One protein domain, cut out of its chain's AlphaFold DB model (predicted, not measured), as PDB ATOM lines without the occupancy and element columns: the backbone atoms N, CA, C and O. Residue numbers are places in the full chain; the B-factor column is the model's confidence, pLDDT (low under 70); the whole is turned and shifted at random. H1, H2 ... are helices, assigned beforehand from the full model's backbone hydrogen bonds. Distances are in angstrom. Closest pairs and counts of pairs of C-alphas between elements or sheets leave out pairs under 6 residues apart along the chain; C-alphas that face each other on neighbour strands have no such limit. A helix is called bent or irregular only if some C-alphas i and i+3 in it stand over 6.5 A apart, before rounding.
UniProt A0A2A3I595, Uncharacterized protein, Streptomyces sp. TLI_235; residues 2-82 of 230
ATOM      1  N   LYS A   2      16.242  27.350  33.307       57.75
ATOM      2  CA  LYS A   2      16.692  28.702  33.747       57.75
ATOM      3  C   LYS A   2      15.576  29.748  33.989       57.75
ATOM      4  O   LYS A   2      15.756  30.656  34.799       57.75
ATOM      5  N   SER A   3      14.419  29.636  33.327       58.66
ATOM      6  CA  SER A   3      13.303  30.599  33.454       58.66
ATOM      7  C   SER A   3      12.501  30.439  34.759       58.66
ATOM      8  O   SER A   3      12.182  31.429  35.425       58.66
ATOM      9  N   ALA A   4      12.252  29.196  35.186       65.69
ATOM     10  CA  ALA A   4      11.503  28.904  36.411       65.69
ATOM     11  C   ALA A   4      12.238  29.418  37.663       65.69
ATOM     12  O   ALA A   4      11.636  30.080  38.511       65.69
ATOM     13  N   ALA A   5      13.559  29.223  37.727       71.06
ATOM     14  CA  ALA A   5      14.393  29.683  38.840       71.06
ATOM     15  C   ALA A   5      14.337  31.212  39.043       71.06
ATOM     16  O   ALA A   5      14.206  31.687  40.171       71.06
ATOM     17  N   ARG A   6      14.336  32.002  37.959       71.62
ATOM     18  CA  ARG A   6      14.246  33.477  38.029       71.62
ATOM     19  C   ARG A   6      12.890  33.958  38.555       71.62
ATOM     20  O   ARG A   6      12.819  34.969  39.253       71.62
ATOM     21  N   HIS A   7      11.815  33.237  38.241       68.62
ATOM     22  CA  HIS A   7      10.473  33.548  38.733       68.62
ATOM     23  C   HIS A   7      10.329  33.254  40.230       68.62
ATOM     24  O   HIS A   7       9.842  34.105  40.977       68.62
ATOM     25  N   HIS A   8      10.802  32.090  40.686       75.44
ATOM     26  CA  HIS A   8      10.819  31.769  42.113       75.44
ATOM     27  C   HIS A   8      11.729  32.729  42.892       75.44
ATOM     28  O   HIS A   8      11.310  33.233  43.930       75.44
ATOM     29  N   GLY A   9      12.887  33.105  42.337       76.88
ATOM     30  CA  GLY A   9      13.769  34.121  42.919       76.88
ATOM     31  C   GLY A   9      13.099  35.491  43.086       76.88
ATOM     32  O   GLY A   9      13.157  36.082  44.161       76.88
ATOM     33  N   ARG A  10      12.378  35.983  42.067       75.25
ATOM     34  CA  ARG A  10      11.636  37.258  42.153       75.25
ATOM     35  C   ARG A  10      10.472  37.214  43.147       75.25
ATOM     36  O   ARG A  10      10.235  38.205  43.837       75.25
ATOM     37  N   ARG A  11       9.769  36.080  43.267       76.19
ATOM     38  CA  ARG A  11       8.708  35.896  44.277       76.19
ATOM     39  C   ARG A  11       9.268  35.839  45.696       76.19
ATOM     40  O   ARG A  11       8.664  36.424  46.590       76.19
ATOM     41  N   LEU A  12      10.422  35.201  45.889       79.56
ATOM     42  CA  LEU A  12      11.122  35.175  47.174       79.56
ATOM     43  C   LEU A  12      11.617  36.569  47.578       79.56
ATOM     44  O   LEU A  12      11.417  36.971  48.719       79.56
ATOM     45  N   LEU A  13      12.156  37.351  46.638       79.56
ATOM     46  CA  LEU A  13      12.541  38.747  46.883       79.56
ATOM     47  C   LEU A  13      11.341  39.629  47.263       79.56
ATOM     48  O   LEU A  13      11.406  40.395  48.222       79.56
ATOM     49  N   ALA A  14      10.219  39.493  46.547       74.38
ATOM     50  CA  ALA A  14       8.986  40.211  46.871       74.38
ATOM     51  C   ALA A  14       8.419  39.800  48.242       74.38
ATOM     52  O   ALA A  14       7.898  40.646  48.968       74.38
ATOM     53  N   ALA A  15       8.538  38.521  48.611       74.38
ATOM     54  CA  ALA A  15       8.163  38.034  49.932       74.38
ATOM     55  C   ALA A  15       9.073  38.613  51.026       74.38
ATOM     56  O   ALA A  15       8.558  39.108  52.025       74.38
ATOM     57  N   ALA A  16      10.391  38.641  50.810       80.62
ATOM     58  CA  ALA A  16      11.363  39.198  51.751       80.62
ATOM     59  C   ALA A  16      11.136  40.697  52.013       80.62
ATOM     60  O   ALA A  16      11.137  41.125  53.164       80.62
ATOM     61  N   LEU A  17      10.852  41.485  50.969       82.12
ATOM     62  CA  LEU A  17      10.552  42.919  51.097       82.12
ATOM     63  C   LEU A  17       9.205  43.195  51.785       82.12
ATOM     64  O   LEU A  17       9.054  44.198  52.482       82.12
ATOM     65  N   ALA A  18       8.215  42.320  51.603       74.75
ATOM     66  CA  ALA A  18       6.893  42.484  52.206       74.75
ATOM     67  C   ALA A  18       6.813  41.989  53.661       74.75
ATOM     68  O   ALA A  18       5.921  42.415  54.396       74.75
ATOM     69  N   LEU A  19       7.731  41.114  54.083       77.56
ATOM     70  CA  LEU A  19       7.773  40.499  55.413       77.56
ATOM     71  C   LEU A  19       7.846  41.526  56.567       77.56
ATOM     72  O   LEU A  19       6.961  41.477  57.424       77.56
ATOM     73  N   PRO A  20       8.773  42.509  56.591       75.81
ATOM     74  CA  PRO A  20       8.851  43.485  57.688       75.81
ATOM     75  C   PRO A  20       7.597  44.373  57.791       75.81
ATOM     76  O   PRO A  20       7.125  44.677  58.886       75.81
ATOM     77  N   ILE A  21       6.983  44.720  56.655       78.19
ATOM     78  CA  ILE A  21       5.732  45.498  56.610       78.19
ATOM     79  C   ILE A  21       4.527  44.620  57.004       78.19
ATOM     80  O   ILE A  21       3.546  45.108  57.563       78.19
ATOM     81  N   GLY A  22       4.591  43.313  56.749       72.50
ATOM     82  CA  GLY A  22       3.618  42.327  57.222       72.50
ATOM     83  C   GLY A  22       3.622  42.172  58.742       72.50
ATOM     84  O   GLY A  22       2.547  42.127  59.340       72.50
ATOM     85  N   VAL A  23       4.805  42.179  59.365       79.12
ATOM     86  CA  VAL A  23       4.975  42.137  60.829       79.12
ATOM     87  C   VAL A  23       4.441  43.420  61.480       79.12
ATOM     88  O   VAL A  23       3.639  43.347  62.408       79.12
ATOM     89  N   LEU A  24       4.749  44.597  60.923       75.69
ATOM     90  CA  LEU A  24       4.104  45.870  61.306       75.69
ATOM     91  C   LEU A  24       2.579  45.849  61.090       75.69
ATOM     92  O   LEU A  24       1.803  46.449  61.840       75.69
ATOM     93  N   GLY A  25       2.129  45.107  60.079       65.06
ATOM     94  CA  GLY A  25       0.730  44.794  59.814       65.06
ATOM     95  C   GLY A  25       0.034  44.067  60.966       65.06
ATOM     96  O   GLY A  25      -1.134  44.347  61.222       65.06
ATOM     97  N   MET A  26       0.713  43.173  61.690       75.88
ATOM     98  CA  MET A  26       0.105  42.426  62.804       75.88
ATOM     99  C   MET A  26      -0.279  43.331  63.984       75.88
ATOM    100  O   MET A  26      -1.291  43.077  64.630       75.88
ATOM    101  N   LEU A  27       0.460  44.421  64.210       73.56
ATOM    102  CA  LEU A  27       0.167  45.424  65.246       73.56
ATOM    103  C   LEU A  27      -0.841  46.488  64.775       73.56
ATOM    104  O   LEU A  27      -1.685  46.937  65.547       73.56
ATOM    105  N   SER A  28      -0.796  46.869  63.497       71.81
ATOM    106  CA  SER A  28      -1.666  47.914  62.928       71.81
ATOM    107  C   SER A  28      -3.060  47.421  62.524       71.81
ATOM    108  O   SER A  28      -4.023  48.181  62.597       71.81
ATOM    109  N   THR A  29      -3.211  46.146  62.156       73.38
ATOM    110  CA  THR A  29      -4.508  45.566  61.762       73.38
ATOM    111  C   THR A  29      -5.553  45.547  62.895       73.38
ATOM    112  O   THR A  29      -6.698  45.913  62.613       73.38
ATOM    113  N   PRO A  30      -5.242  45.179  64.160       73.38
ATOM    114  CA  PRO A  30      -6.224  45.271  65.246       73.38
ATOM    115  C   PRO A  30      -6.617  46.725  65.559       73.38
ATOM    116  O   PRO A  30      -7.793  46.984  65.814       73.38
ATOM    117  N   LEU A  31      -5.687  47.684  65.446       71.06
ATOM    118  CA  LEU A  31      -5.997  49.117  65.556       71.06
ATOM    119  C   LEU A  31      -6.901  49.605  64.411       71.06
ATOM    120  O   LEU A  31      -7.893  50.286  64.659       71.06
ATOM    121  N   GLY A  32      -6.605  49.220  63.166       73.44
ATOM    122  CA  GLY A  32      -7.404  49.577  61.990       73.44
ATOM    123  C   GLY A  32      -8.822  49.001  62.034       73.44
ATOM    124  O   GLY A  32      -9.770  49.676  61.636       73.44
ATOM    125  N   ARG A  33      -8.991  47.797  62.600       77.06
ATOM    126  CA  ARG A  33     -10.307  47.176  62.822       77.06
ATOM    127  C   ARG A  33     -11.122  47.907  63.892       77.06
ATOM    128  O   ARG A  33     -12.335  48.003  63.754       77.06
ATOM    129  N   LYS A  34     -10.463  48.435  64.931       76.69
ATOM    130  CA  LYS A  34     -11.106  49.176  66.029       76.69
ATOM    131  C   LYS A  34     -11.486  50.611  65.639       76.69
ATOM    132  O   LYS A  34     -12.474  51.126  66.141       76.69
ATOM    133  N   LEU A  35     -10.724  51.230  64.733       80.50
ATOM    134  CA  LEU A  35     -10.965  52.588  64.222       80.50
ATOM    135  C   LEU A  35     -11.784  52.625  62.917       80.50
ATOM    136  O   LEU A  35     -12.034  53.703  62.391       80.50
ATOM    137  N   GLY A  36     -12.181  51.468  62.373       77.88
ATOM    138  CA  GLY A  36     -12.975  51.389  61.142       77.88
ATOM    139  C   GLY A  36     -12.248  51.878  59.884       77.88
ATOM    140  O   GLY A  36     -12.902  52.236  58.911       77.88
ATOM    141  N   LEU A  37     -10.909  51.905  59.885       77.12
ATOM    142  CA  LEU A  37     -10.081  52.417  58.788       77.12
ATOM    143  C   LEU A  37      -9.493  51.251  57.971       77.12
ATOM    144  O   LEU A  37      -8.485  50.659  58.375       77.12
ATOM    145  N   PRO A  38     -10.050  50.921  56.786       73.88
ATOM    146  CA  PRO A  38      -9.625  49.754  56.004       73.88
ATOM    147  C   PRO A  38      -8.208  49.884  55.429       73.88
ATOM    148  O   PRO A  38      -7.608  48.886  55.022       73.88
ATOM    149  N   SER A  39      -7.673  51.108  55.360       72.38
ATOM    150  CA  SER A  39      -6.344  51.425  54.824       72.38
ATOM    151  C   SER A  39      -5.200  50.920  55.707       72.38
ATOM    152  O   SER A  39      -4.147  50.577  55.174       72.38
ATOM    153  N   LEU A  40      -5.416  50.800  57.023       68.62
ATOM    154  CA  LEU A  40      -4.429  50.269  57.973       68.62
ATOM    155  C   LEU A  40      -4.443  48.736  58.071       68.62
ATOM    156  O   LEU A  40      -3.554  48.142  58.677       68.62
ATOM    157  N   MET A  41      -5.437  48.072  57.481       74.56
ATOM    158  CA  MET A  41      -5.564  46.618  57.556       74.56
ATOM    159  C   MET A  41      -4.680  45.935  56.500       74.56
ATOM    160  O   MET A  41      -4.834  46.148  55.291       74.56
ATOM    161  N   HIS A  42      -3.779  45.065  56.967       76.25
ATOM    162  CA  HIS A  42      -2.886  44.224  56.154       76.25
ATOM    163  C   HIS A  42      -2.001  44.966  55.123       76.25
ATOM    164  O   HIS A  42      -1.977  44.577  53.944       76.25
ATOM    165  N   PRO A  43      -1.214  45.983  55.526       78.00
ATOM    166  CA  PRO A  43      -0.375  46.758  54.607       78.00
ATOM    167  C   PRO A  43       0.636  45.883  53.843       78.00
ATOM    168  O   PRO A  43       0.766  46.014  52.624       78.00
ATOM    169  N   GLY A  44       1.264  44.907  54.510       75.44
ATOM    170  CA  GLY A  44       2.219  43.987  53.875       75.44
ATOM    171  C   GLY A  44       1.595  43.102  52.787       75.44
ATOM    172  O   GLY A  44       2.181  42.913  51.723       75.44
ATOM    173  N   ARG A  45       0.355  42.626  52.985       77.75
ATOM    174  CA  ARG A  45      -0.353  41.793  51.993       77.75
ATOM    175  C   ARG A  45      -0.744  42.597  50.750       77.75
ATOM    176  O   ARG A  45      -0.706  42.065  49.643       77.75
ATOM    177  N   ARG A  46      -1.100  43.877  50.921       80.56
ATOM    178  CA  ARG A  46      -1.398  44.795  49.808       80.56
ATOM    179  C   ARG A  46      -0.147  45.094  48.982       80.56
ATOM    180  O   ARG A  46      -0.211  45.042  47.756       80.56
ATOM    181  N   LEU A  47       0.987  45.346  49.638       79.44
ATOM    182  CA  LEU A  47       2.261  45.584  48.958       79.44
ATOM    183  C   LEU A  47       2.746  44.342  48.200       79.44
ATOM    184  O   LEU A  47       3.077  44.445  47.021       79.44
ATOM    185  N   TYR A  48       2.706  43.165  48.834       78.94
ATOM    186  CA  TYR A  48       3.055  41.902  48.181       78.94
ATOM    187  C   TYR A  48       2.198  41.648  46.936       78.94
ATOM    188  O   TYR A  48       2.735  41.321  45.882       78.94
ATOM    189  N   ARG A  49       0.876  41.869  47.015       80.94
ATOM    190  CA  ARG A  49      -0.017  41.748  45.849       80.94
ATOM    191  C   ARG A  49       0.364  42.707  44.723       80.94
ATOM    192  O   ARG A  49       0.383  42.278  43.579       80.94
ATOM    193  N   ARG A  50       0.700  43.967  45.023       82.12
ATOM    194  CA  ARG A  50       1.132  44.938  43.999       82.12
ATOM    195  C   ARG A  50       2.455  44.546  43.337       82.12
ATOM    196  O   ARG A  50       2.576  44.652  42.123       82.12
ATOM    197  N   LEU A  51       3.429  44.074  44.116       79.12
ATOM    198  CA  LEU A  51       4.725  43.632  43.587       79.12
ATOM    199  C   LEU A  51       4.603  42.335  42.776       79.12
ATOM    200  O   LEU A  51       5.229  42.206  41.727       79.12
ATOM    201  N   ALA A  52       3.763  41.400  43.223       77.75
ATOM    202  CA  ALA A  52       3.481  40.168  42.497       77.75
ATOM    203  C   ALA A  52       2.668  40.422  41.214       77.75
ATOM    204  O   ALA A  52       2.961  39.808  40.191       77.75
ATOM    205  N   ALA A  53       1.709  41.355  41.234       77.75
ATOM    206  CA  ALA A  53       0.894  41.711  40.068       77.75
ATOM    207  C   ALA A  53       1.746  42.251  38.909       77.75
ATOM    208  O   ALA A  53       1.635  41.737  37.802       77.75
ATOM    209  N   LYS A  54       2.715  43.141  39.181       75.31
ATOM    210  CA  LYS A  54       3.655  43.632  38.151       75.31
ATOM    211  C   LYS A  54       4.404  42.517  37.409       75.31
ATOM    212  O   LYS A  54       4.808  42.693  36.265       75.31
ATOM    213  N   SER A  55       4.630  41.374  38.060       63.88
ATOM    214  CA  SER A  55       5.289  40.226  37.426       63.88
ATOM    215  C   SER A  55       4.348  39.377  36.565       63.88
ATOM    216  O   SER A  55       4.814  38.742  35.618       63.88
ATOM    217  N   ALA A  56       3.046  39.380  36.874       71.81
ATOM    218  CA  ALA A  56       2.016  38.745  36.059       71.81
ATOM    219  C   ALA A  56       1.774  39.553  34.778       71.81
ATOM    220  O   ALA A  56       1.799  38.972  33.698       71.81
ATOM    221  N   ASP A  57       1.705  40.884  34.884       78.19
ATOM    222  CA  ASP A  57       1.510  41.785  33.739       78.19
ATOM    223  C   ASP A  57       2.612  41.616  32.677       78.19
ATOM    224  O   ASP A  57       2.340  41.546  31.481       78.19
ATOM    225  N   ALA A  58       3.868  41.446  33.105       77.38
ATOM    226  CA  ALA A  58       4.999  41.213  32.203       77.38
ATOM    227  C   ALA A  58       4.962  39.846  31.488       77.38
ATOM    228  O   ALA A  58       5.651  39.661  30.484       77.38
ATOM    229  N   ARG A  59       4.222  38.861  32.017       75.62
ATOM    230  CA  ARG A  59       3.972  37.589  31.323       75.62
ATOM    231  C   ARG A  59       2.856  37.758  30.311       75.62
ATOM    232  O   ARG A  59       3.068  37.434  29.155       75.62
ATOM    233  N   THR A  60       1.740  38.350  30.724       82.56
ATOM    234  CA  THR A  60       0.599  38.598  29.839       82.56
ATOM    235  C   THR A  60       0.998  39.443  28.631       82.56
ATOM    236  O   THR A  60       0.610  39.111  27.520       82.56
ATOM    237  N   ALA A  61       1.846  40.461  28.824       86.19
ATOM    238  CA  ALA A  61       2.387  41.264  27.728       86.19
ATOM    239  C   ALA A  61       3.267  40.448  26.762       86.19
ATOM    240  O   ALA A  61       3.147  40.600  25.553       86.19
ATOM    241  N   ARG A  62       4.120  39.547  27.277       82.75
ATOM    242  CA  ARG A  62       4.951  38.675  26.430       82.75
ATOM    243  C   ARG A  62       4.101  37.670  25.657       82.75
ATOM    244  O   ARG A  62       4.334  37.468  24.477       82.75
ATOM    245  N   ASP A  63       3.124  37.060  26.317       89.31
ATOM    246  CA  ASP A  63       2.246  36.070  25.693       89.31
ATOM    247  C   ASP A  63       1.363  36.723  24.616       89.31
ATOM    248  O   ASP A  63       1.107  36.122  23.577       89.31
ATOM    249  N   GLN A  64       0.928  37.969  24.836       91.75
ATOM    250  CA  GLN A  64       0.245  38.771  23.818       91.75
ATOM    251  C   GLN A  64       1.155  39.076  22.627       91.75
ATOM    252  O   GLN A  64       0.699  38.959  21.496       91.75
ATOM    253  N   GLN A  65       2.422  39.413  22.875       91.81
ATOM    254  CA  GLN A  65       3.393  39.673  21.815       91.81
ATOM    255  C   GLN A  65       3.656  38.419  20.972       91.81
ATOM    256  O   GLN A  65       3.521  38.476  19.762       91.81
ATOM    257  N   ILE A  66       3.878  37.261  21.604       89.44
ATOM    258  CA  ILE A  66       4.067  35.981  20.894       89.44
ATOM    259  C   ILE A  66       2.856  35.642  20.013       89.44
ATOM    260  O   ILE A  66       3.024  35.162  18.898       89.44
ATOM    261  N   ARG A  67       1.626  35.886  20.492       91.50
ATOM    262  CA  ARG A  67       0.421  35.666  19.674       91.50
ATOM    263  C   ARG A  67       0.311  36.638  18.506       91.50
ATOM    264  O   ARG A  67      -0.181  36.239  17.460       91.50
ATOM    265  N   ALA A  68       0.709  37.894  18.697       93.81
ATOM    266  CA  ALA A  68       0.709  38.882  17.625       93.81
ATOM    267  C   ALA A  68       1.735  38.511  16.545       93.81
ATOM    268  O   ALA A  68       1.379  38.482  15.373       93.81
ATOM    269  N   ASP A  69       2.949  38.132  16.956       92.12
ATOM    270  CA  ASP A  69       4.020  37.698  16.055       92.12
ATOM    271  C   ASP A  69       3.605  36.444  15.260       92.12
ATOM    272  O   ASP A  69       3.849  36.356  14.059       92.12
ATOM    273  N   LEU A  70       2.930  35.483  15.911       92.31
ATOM    274  CA  LEU A  70       2.397  34.293  15.243       92.31
ATOM    275  C   LEU A  70       1.327  34.653  14.204       92.31
ATOM    276  O   LEU A  70       1.398  34.177  13.077       92.31
ATOM    277  N   ALA A  71       0.369  35.514  14.559       93.19
ATOM    278  CA  ALA A  71      -0.691  35.932  13.642       93.19
ATOM    279  C   ALA A  71      -0.142  36.701  12.426       93.19
ATOM    280  O   ALA A  71      -0.649  36.556  11.314       93.19
ATOM    281  N   GLU A  72       0.905  37.509  12.617       92.38
ATOM    282  CA  GLU A  72       1.598  38.194  11.523       92.38
ATOM    283  C   GLU A  72       2.325  37.198  10.609       92.38
ATOM    284  O   GLU A  72       2.200  37.293   9.389       92.38
ATOM    285  N   ALA A  73       3.015  36.207  11.182       89.62
ATOM    286  CA  ALA A  73       3.683  35.156  10.419       89.62
ATOM    287  C   ALA A  73       2.696  34.284   9.622       89.62
ATOM    288  O   ALA A  73       2.961  33.985   8.460       89.62
ATOM    289  N   GLU A  74       1.551  33.925  10.210       88.38
ATOM    290  CA  GLU A  74       0.464  33.209   9.524       88.38
ATOM    291  C   GLU A  74      -0.101  34.045   8.370       88.38
ATOM    292  O   GLU A  74      -0.189  33.564   7.245       88.38
ATOM    293  N   THR A  75      -0.383  35.331   8.606       91.12
ATOM    294  CA  THR A  75      -0.890  36.231   7.554       91.12
ATOM    295  C   THR A  75       0.122  36.394   6.414       91.12
ATOM    296  O   THR A  75      -0.259  36.416   5.245       91.12
ATOM    297  N   ALA A  76       1.415  36.502   6.733       89.00
ATOM    298  CA  ALA A  76       2.477  36.592   5.735       89.00
ATOM    299  C   ALA A  76       2.633  35.285   4.939       89.00
ATOM    300  O   ALA A  76       2.851  35.331   3.729       89.00
ATOM    301  N   ALA A  77       2.490  34.130   5.596       84.12
ATOM    302  CA  ALA A  77       2.509  32.826   4.941       84.12
ATOM    303  C   ALA A  77       1.302  32.644   4.005       84.12
ATOM    304  O   ALA A  77       1.485  32.226   2.863       84.12
ATOM    305  N   ASP A  78       0.102  33.034   4.439       82.19
ATOM    306  CA  ASP A  78      -1.116  32.985   3.621       82.19
ATOM    307  C   ASP A  78      -1.024  33.911   2.399       82.19
ATOM    308  O   ASP A  78      -1.442  33.538   1.303       82.19
ATOM    309  N   GLN A  79      -0.439  35.104   2.551       81.31
ATOM    310  CA  GLN A  79      -0.199  36.023   1.432       81.31
ATOM    311  C   GLN A  79       0.845  35.477   0.454       81.31
ATOM    312  O   GLN A  79       0.623  35.509  -0.754       81.31
ATOM    313  N   ALA A  80       1.947  34.911   0.953       79.50
ATOM    314  CA  ALA A  80       2.958  34.275   0.109       79.50
ATOM    315  C   ALA A  80       2.400  33.051  -0.641       79.50
ATOM    316  O   ALA A  80       2.750  32.823  -1.802       79.50
ATOM    317  N   ALA A  81       1.503  32.288  -0.011       74.56
ATOM    318  CA  ALA A  81       0.771  31.205  -0.660       74.56
ATOM    319  C   ALA A  81      -0.211  31.745  -1.716       74.56
ATOM    320  O   ALA A  81      -0.256  31.230  -2.826       74.56
ATOM    321  N   ALA A  82      -0.948  32.822  -1.427       69.69
ATOM    322  CA  ALA A  82      -1.861  33.437  -2.392       69.69
ATOM    323  C   ALA A  82      -1.135  34.006  -3.627       69.69
ATOM    324  O   ALA A  82      -1.635  33.870  -4.742       69.69
TER     325      ALA A  82
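This is residues 2 to 82 of the 230 residues of an uncharacterized protein of Streptomyces sp. TLI_235 (UniProt A0A2A3I595). One long helix, H2, makes most of the length of this model, and the bent helix H1 meets it near its first residues, 43 to 52; residues 56 to 82 of H2 stick out as a free arm. The two arms of H1 make a bent shape: H1a, touching H2 with residues 11 to 15, splays away from it as a narrow V towards residue 2, and H1b meets the first residues of H2, 43 to 45, with its own first residues, 20 to 25, as a corner and runs on away from H2. The printed part has 81 residues with two named helices, H1 then H2, and no named strand; the class is all helix. The whole is extended, with a radius of gyration of the C-alphas of 21.2 A and spans of 71 by 31 by 9 A.

H2, residues 43 to 82, runs 58.6 A from C-alpha 43 at (-0.375, 46.758, 54.607) to C-alpha 82 at (-1.861, 33.437, -2.392). H1, residues 2 to 34, was assigned as one helix by its hydrogen bonds but is bent: C-alphas 17 and 20 are 6.8 A apart. Its arm H1a, residues 2 to 17, measures 23.3 A from C-alpha 2 at (16.692, 28.702, 33.747); its arm H1b, residues 20 to 34, measures 22.4 A.

H1b touches H2 with residues 20 to 25 alone, at a steep tilt of 67 degrees, opposite ways; the closest C-alphas, of Gly 22 and Gly 44, are 4.0 A apart. H1a touches H2 with residues 11 to 15 alone, at a shallow tilt of 27 degrees, opposite ways; the closest C-alphas, of Ala 14 and Tyr 48, are 6.3 A apart. The lines of H1a and H1b stand at a steep tilt of 51 degrees. O i to N i+4 pairs are within hydrogen-bond range in 11 of 12 cases in H1a, 8 of 11 in H1b and 32 of 36 in H2.

The two C-alphas farthest apart, of Lys 34 and Ala 82, are 70.8 A apart. The printed part has no cut, and the 8-residue link from H1 to H2 is short. Without residues 56 to 82, which stand free, the body spans 47 by 17 by 9 A. The mean pLDDT of the printed part is 78.3, with residues 2 to 4, 7, 25, 40, 55 and 82 under 70.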